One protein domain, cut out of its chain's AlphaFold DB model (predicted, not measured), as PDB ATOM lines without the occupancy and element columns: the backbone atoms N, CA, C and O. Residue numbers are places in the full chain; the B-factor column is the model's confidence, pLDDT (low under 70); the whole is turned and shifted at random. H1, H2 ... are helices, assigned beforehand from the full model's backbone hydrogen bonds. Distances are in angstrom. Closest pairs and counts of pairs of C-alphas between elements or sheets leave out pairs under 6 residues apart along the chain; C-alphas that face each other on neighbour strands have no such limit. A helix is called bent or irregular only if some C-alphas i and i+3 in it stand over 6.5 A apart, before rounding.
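AT A GLANCE: This is residues 9 to 124 of the 333 residues of an uncharacterized protein of Myxococcales bacterium (UniProt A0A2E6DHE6). Three helices, H2, H3 and H4, make an up-and-down bundle with H4 in the middle of the whole, and the kinked H5 folds back along H4 on the side away from H2 and H3. H7 crosses H4 nearly at a right angle, the short H6 sits at the end of the bundle where H2 and H4 begin, and the short H1 lies at one end of the longest axis, near H3. The printed part has 116 residues with seven named helices, H1 to H7 in chain order, and no named strand; the class is all helix. The whole is compact, with a radius of gyration of the C-alphas of 13.6 A and spans of 43 by 30 by 26 A.

IN THESE COORDINATES: Start at Ser 9 and go on to C-alpha 16 at (37.478, -38.377, -3.087), where H1 begins, residues 16 to 23. Next come H2, residues 28 to 37, 14.0 A long, and H3, residues 42 to 53, 16.5 A. Find C-alpha 58 at (31.260, -46.299, -27.143); from there H4 runs 22.5 A to residue 73. H5, residues 77 to 93, spans 23.6 A and has a kink of 53 degrees near residue 86; it is irregular, but only just, with C-alphas 85 and 88 6.6 A apart. H6 holds residues 97 to 104, and H7, residues 108 to 122, runs 21.3 A to C-alpha 122 at (49.042, -51.130, -37.101).

HOW THE PARTS SIT: Look first at the bundle of H2, H3 and H4, up and down, each running against the one before it. H2 and H3 form a helical hairpin at a shallow tilt of 7 degrees, with the closest C-alphas, Cys 35 and Leu 45, 6.5 A apart. H3 and H4 form another, at 25 degrees, closest at Leu 52 and Ala 60, 5.2 A. H4 is the hub, touching five helices. It makes a hairpin with H5 at a steep tilt of 38 degrees, only just past shallow, closest at Ala 72 and Arg 80, 4.4 A. With residues 66 to 70 alone H4 touches residues 113 to 117 of H7, about perpendicular at 82 degrees, closest at Tyr 69 and Val 117, 7.3 A. H6 touches H2, where the C-alphas of Arg 29 and Leu 103 are 5.1 A apart. H1 touches no helix; the C-alphas of Val 23 and Glu 51 in H3 are 7.8 A apart. Every O i to N i+4 pair is within hydrogen-bond range in H1, H2, H3, H4, H6 and H7; in H5 it is 10 of 13.

THE WHOLE: The two C-alphas farthest apart, Val 14 and His 123, are 42.8 A apart. The printed part has no cut, and the six links between its helices are tight. Mean pLDDT of the printed part is 81.9; look for values under 70 at residues 9 to 18, 20 to 21, 38 to 40 and 122 to 123.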
ATOM      1  N   SER A   9      40.002 -29.293  -9.565       50.38
ATOM      2  CA  SER A   9      40.921 -30.347 -10.031       50.38
ATOM      3  C   SER A   9      42.414 -29.990  -9.873       50.38
ATOM      4  O   SER A   9      43.283 -30.870  -9.932       50.38
ATOM      5  N   ARG A  10      42.738 -28.700  -9.673       50.12
ATOM      6  CA  ARG A  10      44.107 -28.206  -9.427       50.12
ATOM      7  C   ARG A  10      44.543 -28.341  -7.969       50.12
ATOM      8  O   ARG A  10      45.697 -28.687  -7.731       50.12
ATOM      9  N   ASP A  11      43.640 -28.100  -7.027       49.31
ATOM     10  CA  ASP A  11      43.893 -28.301  -5.602       49.31
ATOM     11  C   ASP A  11      43.582 -29.757  -5.218       49.31
ATOM     12  O   ASP A  11      42.680 -30.374  -5.783       49.31
ATOM     13  N   LYS A  12      44.351 -30.352  -4.289       47.56
ATOM     14  CA  LYS A  12      44.100 -31.724  -3.801       47.56
ATOM     15  C   LYS A  12      42.602 -31.887  -3.491       47.56
ATOM     16  O   LYS A  12      42.078 -31.062  -2.743       47.56
ATOM     17  N   PRO A  13      41.925 -32.923  -4.022       49.38
ATOM     18  CA  PRO A  13      40.475 -33.013  -3.943       49.38
ATOM     19  C   PRO A  13      40.024 -32.971  -2.484       49.38
ATOM     20  O   PRO A  13      40.458 -33.778  -1.656       49.38
ATOM     21  N   VAL A  14      39.145 -32.017  -2.179       50.06
ATOM     22  CA  VAL A  14      38.385 -31.958  -0.930       50.06
ATOM     23  C   VAL A  14      37.437 -33.163  -0.935       50.06
ATOM     24  O   VAL A  14      36.314 -33.087  -1.413       50.06
ATOM     25  N   GLY A  15      37.937 -34.313  -0.478       59.19
ATOM     26  CA  GLY A  15      37.220 -35.590  -0.438       59.19
ATOM     27  C   GLY A  15      37.087 -36.283  -1.802       59.19
ATOM     28  O   GLY A  15      36.515 -35.746  -2.748       59.19
ATOM     29  N   LEU A  16      37.562 -37.533  -1.885       61.53
ATOM     30  CA  LEU A  16      37.478 -38.377  -3.087       61.53
ATOM     31  C   LEU A  16      36.028 -38.537  -3.593       61.53
ATOM     32  O   LEU A  16      35.787 -38.605  -4.796       61.53
ATOM     33  N   ASP A  17      35.060 -38.554  -2.674       65.00
ATOM     34  CA  ASP A  17      33.640 -38.756  -2.979       65.00
ATOM     35  C   ASP A  17      32.958 -37.501  -3.542       65.00
ATOM     36  O   ASP A  17      32.117 -37.612  -4.434       65.00
ATOM     37  N   SER A  18      33.362 -36.306  -3.094       65.31
ATOM     38  CA  SER A  18      32.857 -35.041  -3.648       65.31
ATOM     39  C   SER A  18      33.334 -34.848  -5.085       65.31
ATOM     40  O   SER A  18      32.555 -34.490  -5.964       65.31
ATOM     41  N   TRP A  19      34.604 -35.166  -5.344       70.31
ATOM     42  CA  TRP A  19      35.175 -35.117  -6.687       70.31
ATOM     43  C   TRP A  19      34.529 -36.144  -7.627       70.31
ATOM     44  O   TRP A  19      34.161 -35.809  -8.751       70.31
ATOM     45  N   ARG A  20      34.303 -37.383  -7.163       68.56
ATOM     46  CA  ARG A  20      33.591 -38.405  -7.951       68.56
ATOM     47  C   ARG A  20      32.188 -37.947  -8.340       68.56
ATOM     48  O   ARG A  20      31.791 -38.127  -9.487       68.56
ATOM     49  N   ALA A  21      31.451 -37.328  -7.417       69.94
ATOM     50  CA  ALA A  21      30.112 -36.811  -7.689       69.94
ATOM     51  C   ALA A  21      30.095 -35.694  -8.751       69.94
ATOM     52  O   ALA A  21      29.107 -35.549  -9.471       69.94
ATOM     53  N   GLU A  22      31.174 -34.917  -8.868       74.69
ATOM     54  CA  GLU A  22      31.338 -33.921  -9.930       74.69
ATOM     55  C   GLU A  22      31.728 -34.566 -11.264       74.69
ATOM     56  O   GLU A  22      31.116 -34.260 -12.285       74.69
ATOM     57  N   VAL A  23      32.664 -35.520 -11.260       74.62
ATOM     58  CA  VAL A  23      33.112 -36.237 -12.470       74.62
ATOM     59  C   VAL A  23      32.004 -37.097 -13.086       74.62
ATOM     60  O   VAL A  23      31.921 -37.219 -14.309       74.62
ATOM     61  N   LEU A  24      31.097 -37.648 -12.273       73.44
ATOM     62  CA  LEU A  24      29.932 -38.396 -12.758       73.44
ATOM     63  C   LEU A  24      28.988 -37.561 -13.636       73.44
ATOM     64  O   LEU A  24      28.246 -38.138 -14.426       73.44
ATOM     65  N   LYS A  25      29.013 -36.229 -13.522       82.50
ATOM     66  CA  LYS A  25      28.151 -35.325 -14.302       82.50
ATOM     67  C   LYS A  25      28.749 -34.921 -15.649       82.50
ATOM     68  O   LYS A  25      28.051 -34.299 -16.437       82.50
ATOM     69  N   LEU A  26      30.026 -35.215 -15.871       85.50
ATOM     70  CA  LEU A  26      30.760 -34.808 -17.067       85.50
ATOM     71  C   LEU A  26      30.606 -35.839 -18.177       85.50
ATOM     72  O   LEU A  26      30.508 -37.029 -17.889       85.50
ATOM     73  N   GLU A  27      30.650 -35.420 -19.434       88.38
ATOM     74  CA  GLU A  27      30.697 -36.327 -20.584       88.38
ATOM     75  C   GLU A  27      32.101 -36.944 -20.771       88.38
ATOM     76  O   GLU A  27      33.096 -36.357 -20.335       88.38
ATOM     77  N   PRO A  28      32.247 -38.117 -21.428       89.25
ATOM     78  CA  PRO A  28      33.549 -38.767 -21.628       89.25
ATOM     79  C   PRO A  28      34.609 -37.864 -22.273       89.25
ATOM     80  O   PRO A  28      35.774 -37.887 -21.871       89.25
ATOM     81  N   ARG A  29      34.194 -37.020 -23.225       90.12
ATOM     82  CA  ARG A  29      35.038 -35.987 -23.837       90.12
ATOM     83  C   ARG A  29      35.562 -34.989 -22.805       90.12
ATOM     84  O   ARG A  29      36.751 -34.693 -22.782       90.12
ATOM     85  N   GLU A  30      34.682 -34.468 -21.956       88.12
ATOM     86  CA  GLU A  30      35.048 -33.484 -20.933       88.12
ATOM     87  C   GLU A  30      36.009 -34.097 -19.913       88.12
ATOM     88  O   GLU A  30      36.971 -33.451 -19.499       88.12
ATOM     89  N   ILE A  31      35.796 -35.370 -19.565       86.94
ATOM     90  CA  ILE A  31      36.712 -36.129 -18.715       86.94
ATOM     91  C   ILE A  31      38.106 -36.173 -19.347       86.94
ATOM     92  O   ILE A  31      39.063 -35.809 -18.670       86.94
ATOM     93  N   LEU A  32      38.242 -36.553 -20.624       86.81
ATOM     94  CA  LEU A  32      39.544 -36.581 -21.307       86.81
ATOM     95  C   LEU A  32      40.205 -35.202 -21.363       86.81
ATOM     96  O   LEU A  32      41.385 -35.072 -21.045       86.81
ATOM     97  N   GLN A  33      39.450 -34.162 -21.711       86.50
ATOM     98  CA  GLN A  33      39.973 -32.795 -21.759       86.50
ATOM     99  C   GLN A  33      40.491 -32.334 -20.390       86.50
ATOM    100  O   GLN A  33      41.519 -31.668 -20.307       86.50
ATOM    101  N   ILE A  34      39.836 -32.725 -19.294       83.44
ATOM    102  CA  ILE A  34      40.321 -32.434 -17.938       83.44
ATOM    103  C   ILE A  34      41.520 -33.319 -17.569       83.44
ATOM    104  O   ILE A  34      42.441 -32.834 -16.909       83.44
ATOM    105  N   CYS A  35      41.536 -34.592 -17.991       81.56
ATOM    106  CA  CYS A  35      42.662 -35.510 -17.771       81.56
ATOM    107  C   CYS A  35      43.969 -34.942 -18.326       81.56
ATOM    108  O   CYS A  35      45.003 -35.061 -17.674       81.56
ATOM    109  N   TYR A  36      43.900 -34.365 -19.527       83.31
ATOM    110  CA  TYR A  36      45.068 -33.975 -20.316       83.31
ATOM    111  C   TYR A  36      45.299 -32.460 -20.390       83.31
ATOM    112  O   TYR A  36      46.392 -32.031 -20.739       83.31
ATOM    113  N   GLY A  37      44.323 -31.640 -19.984       75.44
ATOM    114  CA  GLY A  37      44.489 -30.191 -19.819       75.44
ATOM    115  C   GLY A  37      45.256 -29.784 -18.552       75.44
ATOM    116  O   GLY A  37      45.646 -28.625 -18.401       75.44
ATOM    117  N   LEU A  38      45.481 -30.720 -17.626       67.94
ATOM    118  CA  LEU A  38      46.363 -30.573 -16.466       67.94
ATOM    119  C   LEU A  38      47.541 -31.531 -16.612       67.94
ATOM    120  O   LEU A  38      47.386 -32.566 -17.248       67.94
ATOM    121  N   ASP A  39      48.682 -31.220 -15.982       69.69
ATOM    122  CA  ASP A  39      49.838 -32.125 -15.976       69.69
ATOM    123  C   ASP A  39      49.402 -33.509 -15.442       69.69
ATOM    124  O   ASP A  39      48.995 -33.625 -14.270       69.69
ATOM    125  N   PRO A  40      49.354 -34.534 -16.311       68.19
ATOM    126  CA  PRO A  40      48.653 -35.774 -16.020       68.19
ATOM    127  C   PRO A  40      49.424 -36.587 -14.981       68.19
ATOM    128  O   PRO A  40      50.459 -37.183 -15.275       68.19
ATOM    129  N   VAL A  41      48.888 -36.651 -13.761       78.56
ATOM    130  CA  VAL A  41      49.410 -37.491 -12.671       78.56
ATOM    131  C   VAL A  41      48.769 -38.876 -12.749       78.56
ATOM    132  O   VAL A  41      47.557 -38.985 -12.936       78.56
ATOM    133  N   GLU A  42      49.570 -39.924 -12.570       81.00
ATOM    134  CA  GLU A  42      49.162 -41.328 -12.714       81.00
ATOM    135  C   GLU A  42      47.906 -41.692 -11.901       81.00
ATOM    136  O   GLU A  42      46.954 -42.241 -12.457       81.00
ATOM    137  N   ASP A  43      47.848 -41.302 -10.624       78.56
ATOM    138  CA  ASP A  43      46.688 -41.558  -9.756       78.56
ATOM    139  C   ASP A  43      45.394 -40.948 -10.308       78.56
ATOM    140  O   ASP A  43      44.318 -41.544 -10.222       78.56
ATOM    141  N   ARG A  44      45.488 -39.759 -10.916       79.31
ATOM    142  CA  ARG A  44      44.334 -39.082 -11.517       79.31
ATOM    143  C   ARG A  44      43.875 -39.809 -12.773       79.31
ATOM    144  O   ARG A  44      42.678 -40.035 -12.921       79.31
ATOM    145  N   LEU A  45      44.800 -40.234 -13.632       84.50
ATOM    146  CA  LEU A  45      44.465 -41.032 -14.815       84.50
ATOM    147  C   LEU A  45      43.739 -42.327 -14.431       84.50
ATOM    148  O   LEU A  45      42.722 -42.648 -15.038       84.50
ATOM    149  N   TRP A  46      44.183 -43.023 -13.379       84.56
ATOM    150  CA  TRP A  46      43.483 -44.205 -12.862       84.56
ATOM    151  C   TRP A  46      42.081 -43.893 -12.336       84.56
ATOM    152  O   TRP A  46      41.152 -44.670 -12.565       84.56
ATOM    153  N   LEU A  47      41.899 -42.768 -11.642       83.06
ATOM    154  CA  LEU A  47      40.577 -42.337 -11.187       83.06
ATOM    155  C   LEU A  47      39.635 -42.093 -12.369       83.06
ATOM    156  O   LEU A  47      38.546 -42.666 -12.401       83.06
ATOM    157  N   TYR A  48      40.062 -41.312 -13.361       84.81
ATOM    158  CA  TYR A  48      39.257 -41.043 -14.555       84.81
ATOM    159  C   TYR A  48      38.965 -42.313 -15.354       84.81
ATOM    160  O   TYR A  48      37.838 -42.527 -15.791       84.81
ATOM    161  N   LEU A  49      39.952 -43.197 -15.484       86.81
ATOM    162  CA  LEU A  49      39.810 -44.482 -16.155       86.81
ATOM    163  C   LEU A  49      38.749 -45.370 -15.496       86.81
ATOM    164  O   LEU A  49      37.914 -45.949 -16.189       86.81
ATOM    165  N   ASN A  50      38.733 -45.441 -14.163       86.19
ATOM    166  CA  ASN A  50      37.719 -46.195 -13.426       86.19
ATOM    167  C   ASN A  50      36.308 -45.629 -13.634       86.19
ATOM    168  O   ASN A  50      35.359 -46.401 -13.756       86.19
ATOM    169  N   GLU A  51      36.158 -44.304 -13.703       85.44
ATOM    170  CA  GLU A  51      34.853 -43.691 -13.969       85.44
ATOM    171  C   GLU A  51      34.401 -43.885 -15.423       85.44
ATOM    172  O   GLU A  51      33.228 -44.167 -15.665       85.44
ATOM    173  N   LEU A  52      35.316 -43.815 -16.395       86.62
ATOM    174  CA  LEU A  52      35.008 -44.107 -17.799       86.62
ATOM    175  C   LEU A  52      34.546 -45.561 -17.987       86.62
ATOM    176  O   LEU A  52      33.572 -45.802 -18.691       86.62
ATOM    177  N   ARG A  53      35.167 -46.527 -17.297       84.75
ATOM    178  CA  ARG A  53      34.795 -47.957 -17.369       84.75
ATOM    179  C   ARG A  53      33.408 -48.280 -16.838       84.75
ATOM    180  O   ARG A  53      32.816 -49.275 -17.241       84.75
ATOM    181  N   ARG A  54      32.889 -47.473 -15.912       84.44
ATOM    182  CA  ARG A  54      31.528 -47.654 -15.387       84.44
ATOM    183  C   ARG A  54      30.455 -47.275 -16.403       84.44
ATOM    184  O   ARG A  54      29.283 -47.567 -16.181       84.44
ATOM    185  N   ARG A  55      30.836 -46.621 -17.500       85.94
ATOM    186  CA  ARG A  55      29.928 -46.188 -18.558       85.94
ATOM    187  C   ARG A  55      29.943 -47.199 -19.698       85.94
ATOM    188  O   ARG A  55      30.990 -47.703 -20.088       85.94
ATOM    189  N   SER A  56      28.771 -47.466 -20.260       82.62
ATOM    190  CA  SER A  56      28.590 -48.417 -21.362       82.62
ATOM    191  C   SER A  56      28.648 -47.778 -22.754       82.62
ATOM    192  O   SER A  56      28.490 -48.488 -23.746       82.62
ATOM    193  N   SER A  57      28.857 -46.459 -22.861       90.69
ATOM    194  CA  SER A  57      28.900 -45.775 -24.158       90.69
ATOM    195  C   SER A  57      30.190 -46.076 -24.926       90.69
ATOM    196  O   SER A  57      31.261 -46.234 -24.338       90.69
ATOM    197  N   GLN A  58      30.101 -46.108 -26.259       90.12
ATOM    198  CA  GLN A  58      31.260 -46.299 -27.143       90.12
ATOM    199  C   GLN A  58      32.318 -45.204 -26.947       90.12
ATOM    200  O   GLN A  58      33.512 -45.492 -26.944       90.12
ATOM    201  N   GLU A  59      31.888 -43.962 -26.706       90.50
ATOM    202  CA  GLU A  59      32.773 -42.839 -26.379       90.50
ATOM    203  C   GLU A  59      33.565 -43.086 -25.094       90.50
ATOM    204  O   GLU A  59      34.776 -42.878 -25.061       90.50
ATOM    205  N   ALA A  60      32.907 -43.580 -24.040       88.69
ATOM    206  CA  ALA A  60      33.580 -43.891 -22.787       88.69
ATOM    207  C   ALA A  60      34.529 -45.088 -22.923       88.69
ATOM    208  O   ALA A  60      35.619 -45.070 -22.352       88.69
ATOM    209  N   GLN A  61      34.160 -46.092 -23.722       89.56
ATOM    210  CA  GLN A  61      35.040 -47.217 -24.036       89.56
ATOM    211  C   GLN A  61      36.288 -46.747 -24.790       89.56
ATOM    212  O   GLN A  61      37.401 -47.059 -24.365       89.56
ATOM    213  N   LEU A  62      36.134 -45.936 -25.840       90.44
ATOM    214  CA  LEU A  62      37.261 -45.385 -26.593       90.44
ATOM    215  C   LEU A  62      38.152 -44.506 -25.701       90.44
ATOM    216  O   LEU A  62      39.370 -44.683 -25.688       90.44
ATOM    217  N   ALA A  63      37.553 -43.640 -24.881       91.56
ATOM    218  CA  ALA A  63      38.268 -42.822 -23.904       91.56
ATOM    219  C   ALA A  63      39.058 -43.678 -22.905       91.56
ATOM    220  O   ALA A  63      40.232 -43.417 -22.643       91.56
ATOM    221  N   SER A  64      38.445 -44.744 -22.384       90.94
ATOM    222  CA  SER A  64      39.103 -45.668 -21.458       90.94
ATOM    223  C   SER A  64      40.278 -46.405 -22.105       90.94
ATOM    224  O   SER A  64      41.283 -46.649 -21.435       90.94
ATOM    225  N   CYS A  65      40.205 -46.702 -23.407       90.56
ATOM    226  CA  CYS A  65      41.307 -47.303 -24.154       90.56
ATOM    227  C   CYS A  65      42.469 -46.314 -24.317       90.56
ATOM    228  O   CYS A  65      43.616 -46.690 -24.089       90.56
ATOM    229  N   ILE A  66      42.181 -45.048 -24.642       92.25
ATOM    230  CA  ILE A  66      43.194 -43.985 -24.777       92.25
ATOM    231  C   ILE A  66      43.927 -43.758 -23.448       92.25
ATOM    232  O   ILE A  66      45.157 -43.738 -23.417       92.25
ATOM    233  N   VAL A  67      43.190 -43.656 -22.338       91.00
ATOM    234  CA  VAL A  67      43.795 -43.472 -21.009       91.00
ATOM    235  C   VAL A  67      44.599 -44.707 -20.589       91.00
ATOM    236  O   VAL A  67      45.716 -44.568 -20.091       91.00
ATOM    237  N   SER A  68      44.080 -45.916 -20.839       91.00
ATOM    238  CA  SER A  68      44.819 -47.165 -20.590       91.00
ATOM    239  C   SER A  68      46.120 -47.229 -21.396       91.00
ATOM    240  O   SER A  68      47.154 -47.603 -20.847       91.00
ATOM    241  N   TYR A  69      46.103 -46.816 -22.668       91.06
ATOM    242  CA  TYR A  69      47.309 -46.751 -23.497       91.06
ATOM    243  C   TYR A  69      48.342 -45.774 -22.939       91.06
ATOM    244  O   TYR A  69      49.523 -46.106 -22.859       91.06
ATOM    245  N   ASP A  70      47.924 -44.571 -22.544       91.19
ATOM    246  CA  ASP A  70      48.868 -43.575 -22.043       91.19
ATOM    247  C   ASP A  70      49.499 -44.002 -20.710       91.19
ATOM    248  O   ASP A  70      50.703 -43.845 -20.519       91.19
ATOM    249  N   LEU A  71      48.723 -44.630 -19.820       89.56
ATOM    250  CA  LEU A  71      49.262 -45.273 -18.619       89.56
ATOM    251  C   LEU A  71      50.267 -46.379 -18.974       89.56
ATOM    252  O   LEU A  71      51.353 -46.444 -18.399       89.56
ATOM    253  N   ALA A  72      49.944 -47.224 -19.952       87.88
ATOM    254  CA  ALA A  72      50.820 -48.304 -20.393       87.88
ATOM    255  C   ALA A  72      52.143 -47.796 -21.000       87.88
ATOM    256  O   ALA A  72      53.217 -48.349 -20.738       87.88
ATOM    257  N   ARG A  73      52.083 -46.698 -21.765       88.44
ATOM    258  CA  ARG A  73      53.247 -46.001 -22.333       88.44
ATOM    259  C   ARG A  73      54.164 -45.431 -21.250       88.44
ATOM    260  O   ARG A  73      55.374 -45.384 -21.440       88.44
ATOM    261  N   ARG A  74      53.613 -45.057 -20.093       88.31
ATOM    262  CA  ARG A  74      54.366 -44.594 -18.912       88.31
ATOM    263  C   ARG A  74      54.973 -45.736 -18.084       88.31
ATOM    264  O   ARG A  74      55.377 -45.510 -16.951       88.31
ATOM    265  N   ASN A  75      55.071 -46.941 -18.649       82.62
ATOM    266  CA  ASN A  75      55.569 -48.159 -17.998       82.62
ATOM    267  C   ASN A  75      54.684 -48.681 -16.849       82.62
ATOM    268  O   ASN A  75      55.172 -49.394 -15.975       82.62
ATOM    269  N   ASN A  76      53.379 -48.377 -16.837       86.69
ATOM    270  CA  ASN A  76      52.469 -49.036 -15.900       86.69
ATOM    271  C   ASN A  76      52.116 -50.450 -16.408       86.69
ATOM    272  O   ASN A  76      51.320 -50.612 -17.334       86.69
ATOM    273  N   GLU A  77      52.677 -51.481 -15.772       80.81
ATOM    274  CA  GLU A  77      52.508 -52.893 -16.166       80.81
ATOM    275  C   GLU A  77      51.064 -53.405 -16.093       80.81
ATOM    276  O   GLU A  77      50.648 -54.273 -16.867       80.81
ATOM    277  N   ARG A  78      50.258 -52.870 -15.171       84.81
ATOM    278  CA  ARG A  78      48.834 -53.219 -15.090       84.81
ATOM    279  C   ARG A  78      48.086 -52.672 -16.303       84.81
ATOM    280  O   ARG A  78      47.312 -53.400 -16.918       84.81
ATOM    281  N   ALA A  79      48.346 -51.417 -16.660       85.25
ATOM    282  CA  ALA A  79      47.746 -50.782 -17.823       85.25
ATOM    283  C   ALA A  79      48.240 -51.395 -19.143       85.25
ATOM    284  O   ALA A  79      47.455 -51.489 -20.079       85.25
ATOM    285  N   ARG A  80      49.496 -51.865 -19.220       83.44
ATOM    286  CA  ARG A  80      50.028 -52.599 -20.386       83.44
ATOM    287  C   ARG A  80      49.252 -53.869 -20.669       83.44
ATOM    288  O   ARG A  80      48.753 -54.033 -21.781       83.44
ATOM    289  N   ARG A  81      49.110 -54.723 -19.650       79.31
ATOM    290  CA  ARG A  81      48.290 -55.935 -19.741       79.31
ATOM    291  C   ARG A  81      46.882 -55.568 -20.160       79.31
ATOM    292  O   ARG A  81      46.400 -56.055 -21.169       79.31
ATOM    293  N   GLU A  82      46.257 -54.636 -19.452       82.06
ATOM    294  CA  GLU A  82      44.889 -54.220 -19.739       82.06
ATOM    295  C   GLU A  82      44.687 -53.684 -21.165       82.06
ATOM    296  O   GLU A  82      43.734 -54.061 -21.851       82.06
ATOM    297  N   PHE A  83      45.610 -52.859 -21.655       85.50
ATOM    298  CA  PHE A  83      45.552 -52.354 -23.017       85.50
ATOM    299  C   PHE A  83      45.707 -53.464 -24.058       85.50
ATOM    300  O   PHE A  83      45.078 -53.387 -25.110       85.50
ATOM    301  N   ALA A  84      46.480 -54.517 -23.774       77.38
ATOM    302  CA  ALA A  84      46.608 -55.652 -24.684       77.38
ATOM    303  C   ALA A  84      45.242 -56.300 -24.991       77.38
ATOM    304  O   ALA A  84      44.990 -56.633 -26.147       77.38
ATOM    305  N   TYR A  85      44.328 -56.398 -24.013       77.00
ATOM    306  CA  TYR A  85      42.950 -56.868 -24.259       77.00
ATOM    307  C   TYR A  85      42.103 -55.826 -24.974       77.00
ATOM    308  O   TYR A  85      41.329 -56.159 -25.870       77.00
ATOM    309  N   LEU A  86      42.243 -54.559 -24.580       83.88
ATOM    310  CA  LEU A  86      41.458 -53.465 -25.148       83.88
ATOM    311  C   LEU A  86      41.876 -53.114 -26.581       83.88
ATOM    312  O   LEU A  86      41.110 -52.456 -27.278       83.88
ATOM    313  N   ALA A  87      43.042 -53.559 -27.053       83.19
ATOM    314  CA  ALA A  87      43.558 -53.255 -28.387       83.19
ATOM    315  C   ALA A  87      42.595 -53.680 -29.512       83.19
ATOM    316  O   ALA A  87      42.427 -52.941 -30.485       83.19
ATOM    317  N   ALA A  88      41.917 -54.828 -29.364       80.38
ATOM    318  CA  ALA A  88      40.901 -55.286 -30.313       80.38
ATOM    319  C   ALA A  88      39.697 -54.332 -30.350       80.38
ATOM    320  O   ALA A  88      39.371 -53.791 -31.408       80.38
ATOM    321  N   THR A  89      39.108 -54.053 -29.183       85.44
ATOM    322  CA  THR A  89      37.991 -53.112 -29.019       85.44
ATOM    323  C   THR A  89      38.351 -51.730 -29.551       85.44
ATOM    324  O   THR A  89      37.598 -51.125 -30.308       85.44
ATOM    325  N   MET A  90      39.545 -51.237 -29.223       87.50
ATOM    326  CA  MET A  90      40.023 -49.947 -29.692       87.50
ATOM    327  C   MET A  90      40.151 -49.916 -31.210       87.50
ATOM    328  O   MET A  90      39.788 -48.917 -31.819       87.50
ATOM    329  N   ARG A  91      40.614 -50.996 -31.845       83.25
ATOM    330  CA  ARG A  91      40.701 -51.090 -33.307       83.25
ATOM    331  C   ARG A  91      39.331 -51.076 -33.978       83.25
ATOM    332  O   ARG A  91      39.220 -50.550 -35.084       83.25
ATOM    333  N   GLU A  92      38.319 -51.669 -33.356       85.19
ATOM    334  CA  GLU A  92      36.941 -51.626 -33.851       85.19
ATOM    335  C   GLU A  92      36.364 -50.217 -33.742       85.19
ATOM    336  O   GLU A  92      35.932 -49.660 -34.752       85.19
ATOM    337  N   LEU A  93      36.458 -49.606 -32.556       86.19
ATOM    338  CA  LEU A  93      35.997 -48.239 -32.304       86.19
ATOM    339  C   LEU A  93      36.749 -47.211 -33.167       86.19
ATOM    340  O   LEU A  93      36.148 -46.270 -33.673       86.19
ATOM    341  N   ALA A  94      38.041 -47.435 -33.431       85.75
ATOM    342  CA  ALA A  94      38.880 -46.589 -34.283       85.75
ATOM    343  C   ALA A  94      38.423 -46.502 -35.748       85.75
ATOM    344  O   ALA A  94      38.922 -45.652 -36.490       85.75
ATOM    345  N   ARG A  95      37.542 -47.403 -36.206       86.19
ATOM    346  CA  ARG A  95      37.006 -47.363 -37.577       86.19
ATOM    347  C   ARG A  95      35.986 -46.246 -37.759       86.19
ATOM    348  O   ARG A  95      35.840 -45.755 -38.879       86.19
ATOM    349  N   ASP A  96      35.302 -45.854 -36.688       89.88
ATOM    350  CA  ASP A  96      34.346 -44.759 -36.716       89.88
ATOM    351  C   ASP A  96      35.075 -43.422 -36.546       89.88
ATOM    352  O   ASP A  96      35.465 -43.018 -35.450       89.88
ATOM    353  N   LYS A  97      35.277 -42.728 -37.668       89.44
ATOM    354  CA  LYS A  97      35.943 -41.421 -37.678       89.44
ATOM    355  C   LYS A  97      35.143 -40.360 -36.928       89.44
ATOM    356  O   LYS A  97      35.749 -39.528 -36.272       89.44
ATOM    357  N   VAL A  98      33.812 -40.410 -36.989       92.44
ATOM    358  CA  VAL A  98      32.953 -39.413 -36.334       92.44
ATOM    359  C   VAL A  98      33.059 -39.556 -34.820       92.44
ATOM    360  O   VAL A  98      33.191 -38.557 -34.119       92.44
ATOM    361  N   LEU A  99      33.076 -40.795 -34.321       91.25
ATOM    362  CA  LEU A  99      33.301 -41.084 -32.903       91.25
ATOM    363  C   LEU A  99      34.647 -40.531 -32.415       91.25
ATOM    364  O   LEU A  99      34.711 -39.885 -31.370       91.25
ATOM    365  N   VAL A 100      35.719 -40.776 -33.175       91.19
ATOM    366  CA  VAL A 100      37.069 -40.300 -32.848       91.19
ATOM    367  C   VAL A 100      37.121 -38.771 -32.857       91.19
ATOM    368  O   VAL A 100      37.555 -38.177 -31.873       91.19
ATOM    369  N   ASP A 101      36.631 -38.132 -33.920       91.06
ATOM    370  CA  ASP A 101      36.642 -36.673 -34.064       91.06
ATOM    371  C   ASP A 101      35.841 -35.996 -32.936       91.06
ATOM    372  O   ASP A 101      36.308 -35.034 -32.323       91.06
ATOM    373  N   ASN A 102      34.668 -36.541 -32.593       91.75
ATOM    374  CA  ASN A 102      33.831 -36.029 -31.506       91.75
ATOM    375  C   ASN A 102      34.509 -36.148 -30.139       91.75
ATOM    376  O   ASN A 102      34.392 -35.233 -29.318       91.75
ATOM    377  N   LEU A 103      35.196 -37.266 -29.886       91.38
ATOM    378  CA  LEU A 103      35.820 -37.543 -28.598       91.38
ATOM    379  C   LEU A 103      37.097 -36.720 -28.378       91.38
ATOM    380  O   LEU A 103      37.299 -36.203 -27.280       91.38
ATOM    381  N   LEU A 104      37.955 -36.612 -29.397       91.06
ATOM    382  CA  LEU A 104      39.224 -35.881 -29.297       91.06
ATOM    383  C   LEU A 104      39.009 -34.361 -29.389       91.06
ATOM    384  O   LEU A 104      39.704 -33.593 -28.721       91.06
ATOM    385  N   GLY A 105      38.015 -33.917 -30.169       89.19
ATOM    386  CA  GLY A 105      37.754 -32.500 -30.409       89.19
ATOM    387  C   GLY A 105      38.969 -31.789 -31.012       89.19
ATOM    388  O   GLY A 105      39.653 -32.339 -31.871       89.19
ATOM    389  N   ASP A 106      39.258 -30.577 -30.536       87.12
ATOM    390  CA  ASP A 106      40.350 -29.733 -31.047       87.12
ATOM    391  C   ASP A 106      41.640 -29.812 -30.206       87.12
ATOM    392  O   ASP A 106      42.517 -28.963 -30.346       87.12
ATOM    393  N   ASP A 107      41.762 -30.786 -29.294       86.38
ATOM    394  CA  ASP A 107      42.915 -30.897 -28.391       86.38
ATOM    395  C   ASP A 107      44.142 -31.499 -29.117       86.38
ATOM    396  O   ASP A 107      44.119 -32.680 -29.488       86.38
ATOM    397  N   PRO A 108      45.239 -30.737 -29.310       85.94
ATOM    398  CA  PRO A 108      46.399 -31.214 -30.064       85.94
ATOM    399  C   PRO A 108      47.117 -32.398 -29.410       85.94
ATOM    400  O   PRO A 108      47.636 -33.261 -30.119       85.94
ATOM    401  N   TYR A 109      47.144 -32.461 -28.075       87.69
ATOM    402  CA  TYR A 109      47.824 -33.534 -27.352       87.69
ATOM    403  C   TYR A 109      47.058 -34.851 -27.491       87.69
ATOM    404  O   TYR A 109      47.653 -35.903 -27.724       87.69
ATOM    405  N   LEU A 110      45.726 -34.802 -27.411       89.06
ATOM    406  CA  LEU A 110      44.883 -35.974 -27.656       89.06
ATOM    407  C   LEU A 110      45.055 -36.512 -29.083       89.06
ATOM    408  O   LEU A 110      45.113 -37.728 -29.275       89.06
ATOM    409  N   TRP A 111      45.203 -35.627 -30.072       91.31
ATOM    410  CA  TRP A 111      45.502 -36.014 -31.453       91.31
ATOM    411  C   TRP A 111      46.896 -36.627 -31.627       91.31
ATOM    412  O   TRP A 111      47.041 -37.606 -32.364       91.31
ATOM    413  N   GLU A 112      47.912 -36.109 -30.933       89.25
ATOM    414  CA  GLU A 112      49.252 -36.707 -30.903       89.25
ATOM    415  C   GLU A 112      49.215 -38.113 -30.288       89.25
ATOM    416  O   GLU A 112      49.686 -39.079 -30.897       89.25
ATOM    417  N   LEU A 113      48.580 -38.248 -29.119       89.69
ATOM    418  CA  LEU A 113      48.406 -39.525 -28.433       89.69
ATOM    419  C   LEU A 113      47.664 -40.529 -29.320       89.69
ATOM    420  O   LEU A 113      48.085 -41.677 -29.449       89.69
ATOM    421  N   TRP A 114      46.603 -40.092 -29.995       91.50
ATOM    422  CA  TRP A 114      45.882 -40.908 -30.965       91.50
ATOM    423  C   TRP A 114      46.761 -41.354 -32.141       91.50
ATOM    424  O   TRP A 114      46.680 -42.509 -32.572       91.50
ATOM    425  N   GLY A 115      47.634 -40.478 -32.644       86.69
ATOM    426  CA  GLY A 115      48.621 -40.813 -33.671       86.69
ATOM    427  C   GLY A 115      49.556 -41.947 -33.238       86.69
ATOM    428  O   GLY A 115      49.759 -42.902 -33.994       86.69
ATOM    429  N   LEU A 116      50.054 -41.887 -32.000       87.56
ATOM    430  CA  LEU A 116      50.889 -42.938 -31.408       87.56
ATOM    431  C   LEU A 116      50.129 -44.260 -31.282       87.56
ATOM    432  O   LEU A 116      50.617 -45.302 -31.730       87.56
ATOM    433  N   VAL A 117      48.899 -44.217 -30.759       88.38
ATOM    434  CA  VAL A 117      48.060 -45.414 -30.635       88.38
ATOM    435  C   VAL A 117      47.818 -46.054 -31.999       88.38
ATOM    436  O   VAL A 117      47.990 -47.262 -32.157       88.38
ATOM    437  N   ARG A 118      47.452 -45.263 -33.012       85.38
ATOM    438  CA  ARG A 118      47.211 -45.774 -34.365       85.38
ATOM    439  C   ARG A 118      48.445 -46.448 -34.948       85.38
ATOM    440  O   ARG A 118      48.314 -47.523 -35.529       85.38
ATOM    441  N   SER A 119      49.619 -45.842 -34.780       80.25
ATOM    442  CA  SER A 119      50.890 -46.434 -35.205       80.25
ATOM    443  C   SER A 119      51.111 -47.800 -34.542       80.25
ATOM    444  O   SER A 119      51.354 -48.803 -35.215       80.25
ATOM    445  N   HIS A 120      50.897 -47.880 -33.228       80.31
ATOM    446  CA  HIS A 120      51.079 -49.116 -32.467       80.31
ATOM    447  C   HIS A 120      50.040 -50.190 -32.826       80.31
ATOM    448  O   HIS A 120      50.389 -51.361 -32.966       80.31
ATOM    449  N   LEU A 121      48.779 -49.819 -33.068       78.00
ATOM    450  CA  LEU A 121      47.725 -50.754 -33.481       78.00
ATOM    451  C   LEU A 121      47.952 -51.329 -34.889       78.00
ATOM    452  O   LEU A 121      47.546 -52.462 -35.155       78.00
ATOM    453  N   ILE A 122      48.616 -50.596 -35.792       69.19
ATOM    454  CA  ILE A 122      49.042 -51.130 -37.101       69.19
ATOM    455  C   ILE A 122      50.077 -52.247 -36.903       69.19
ATOM    456  O   ILE A 122      50.070 -53.253 -37.618       69.19
ATOM    457  N   HIS A 123      50.941 -52.098 -35.901       65.31
ATOM    458  CA  HIS A 123      51.992 -53.051 -35.549       65.31
ATOM    459  C   HIS A 123      51.571 -54.081 -34.491       65.31
ATOM    460  O   HIS A 123      52.369 -54.953 -34.139       65.31
ATOM    461  N   TRP A 124      50.304 -54.085 -34.078       70.62
ATOM    462  CA  TRP A 124      49.729 -55.111 -33.216       70.62
ATOM    463  C   TRP A 124      49.282 -56.352 -34.004       70.62
ATOM    464  O   TRP A 124      48.883 -56.262 -35.172       70.62
TER     465      TRP A 124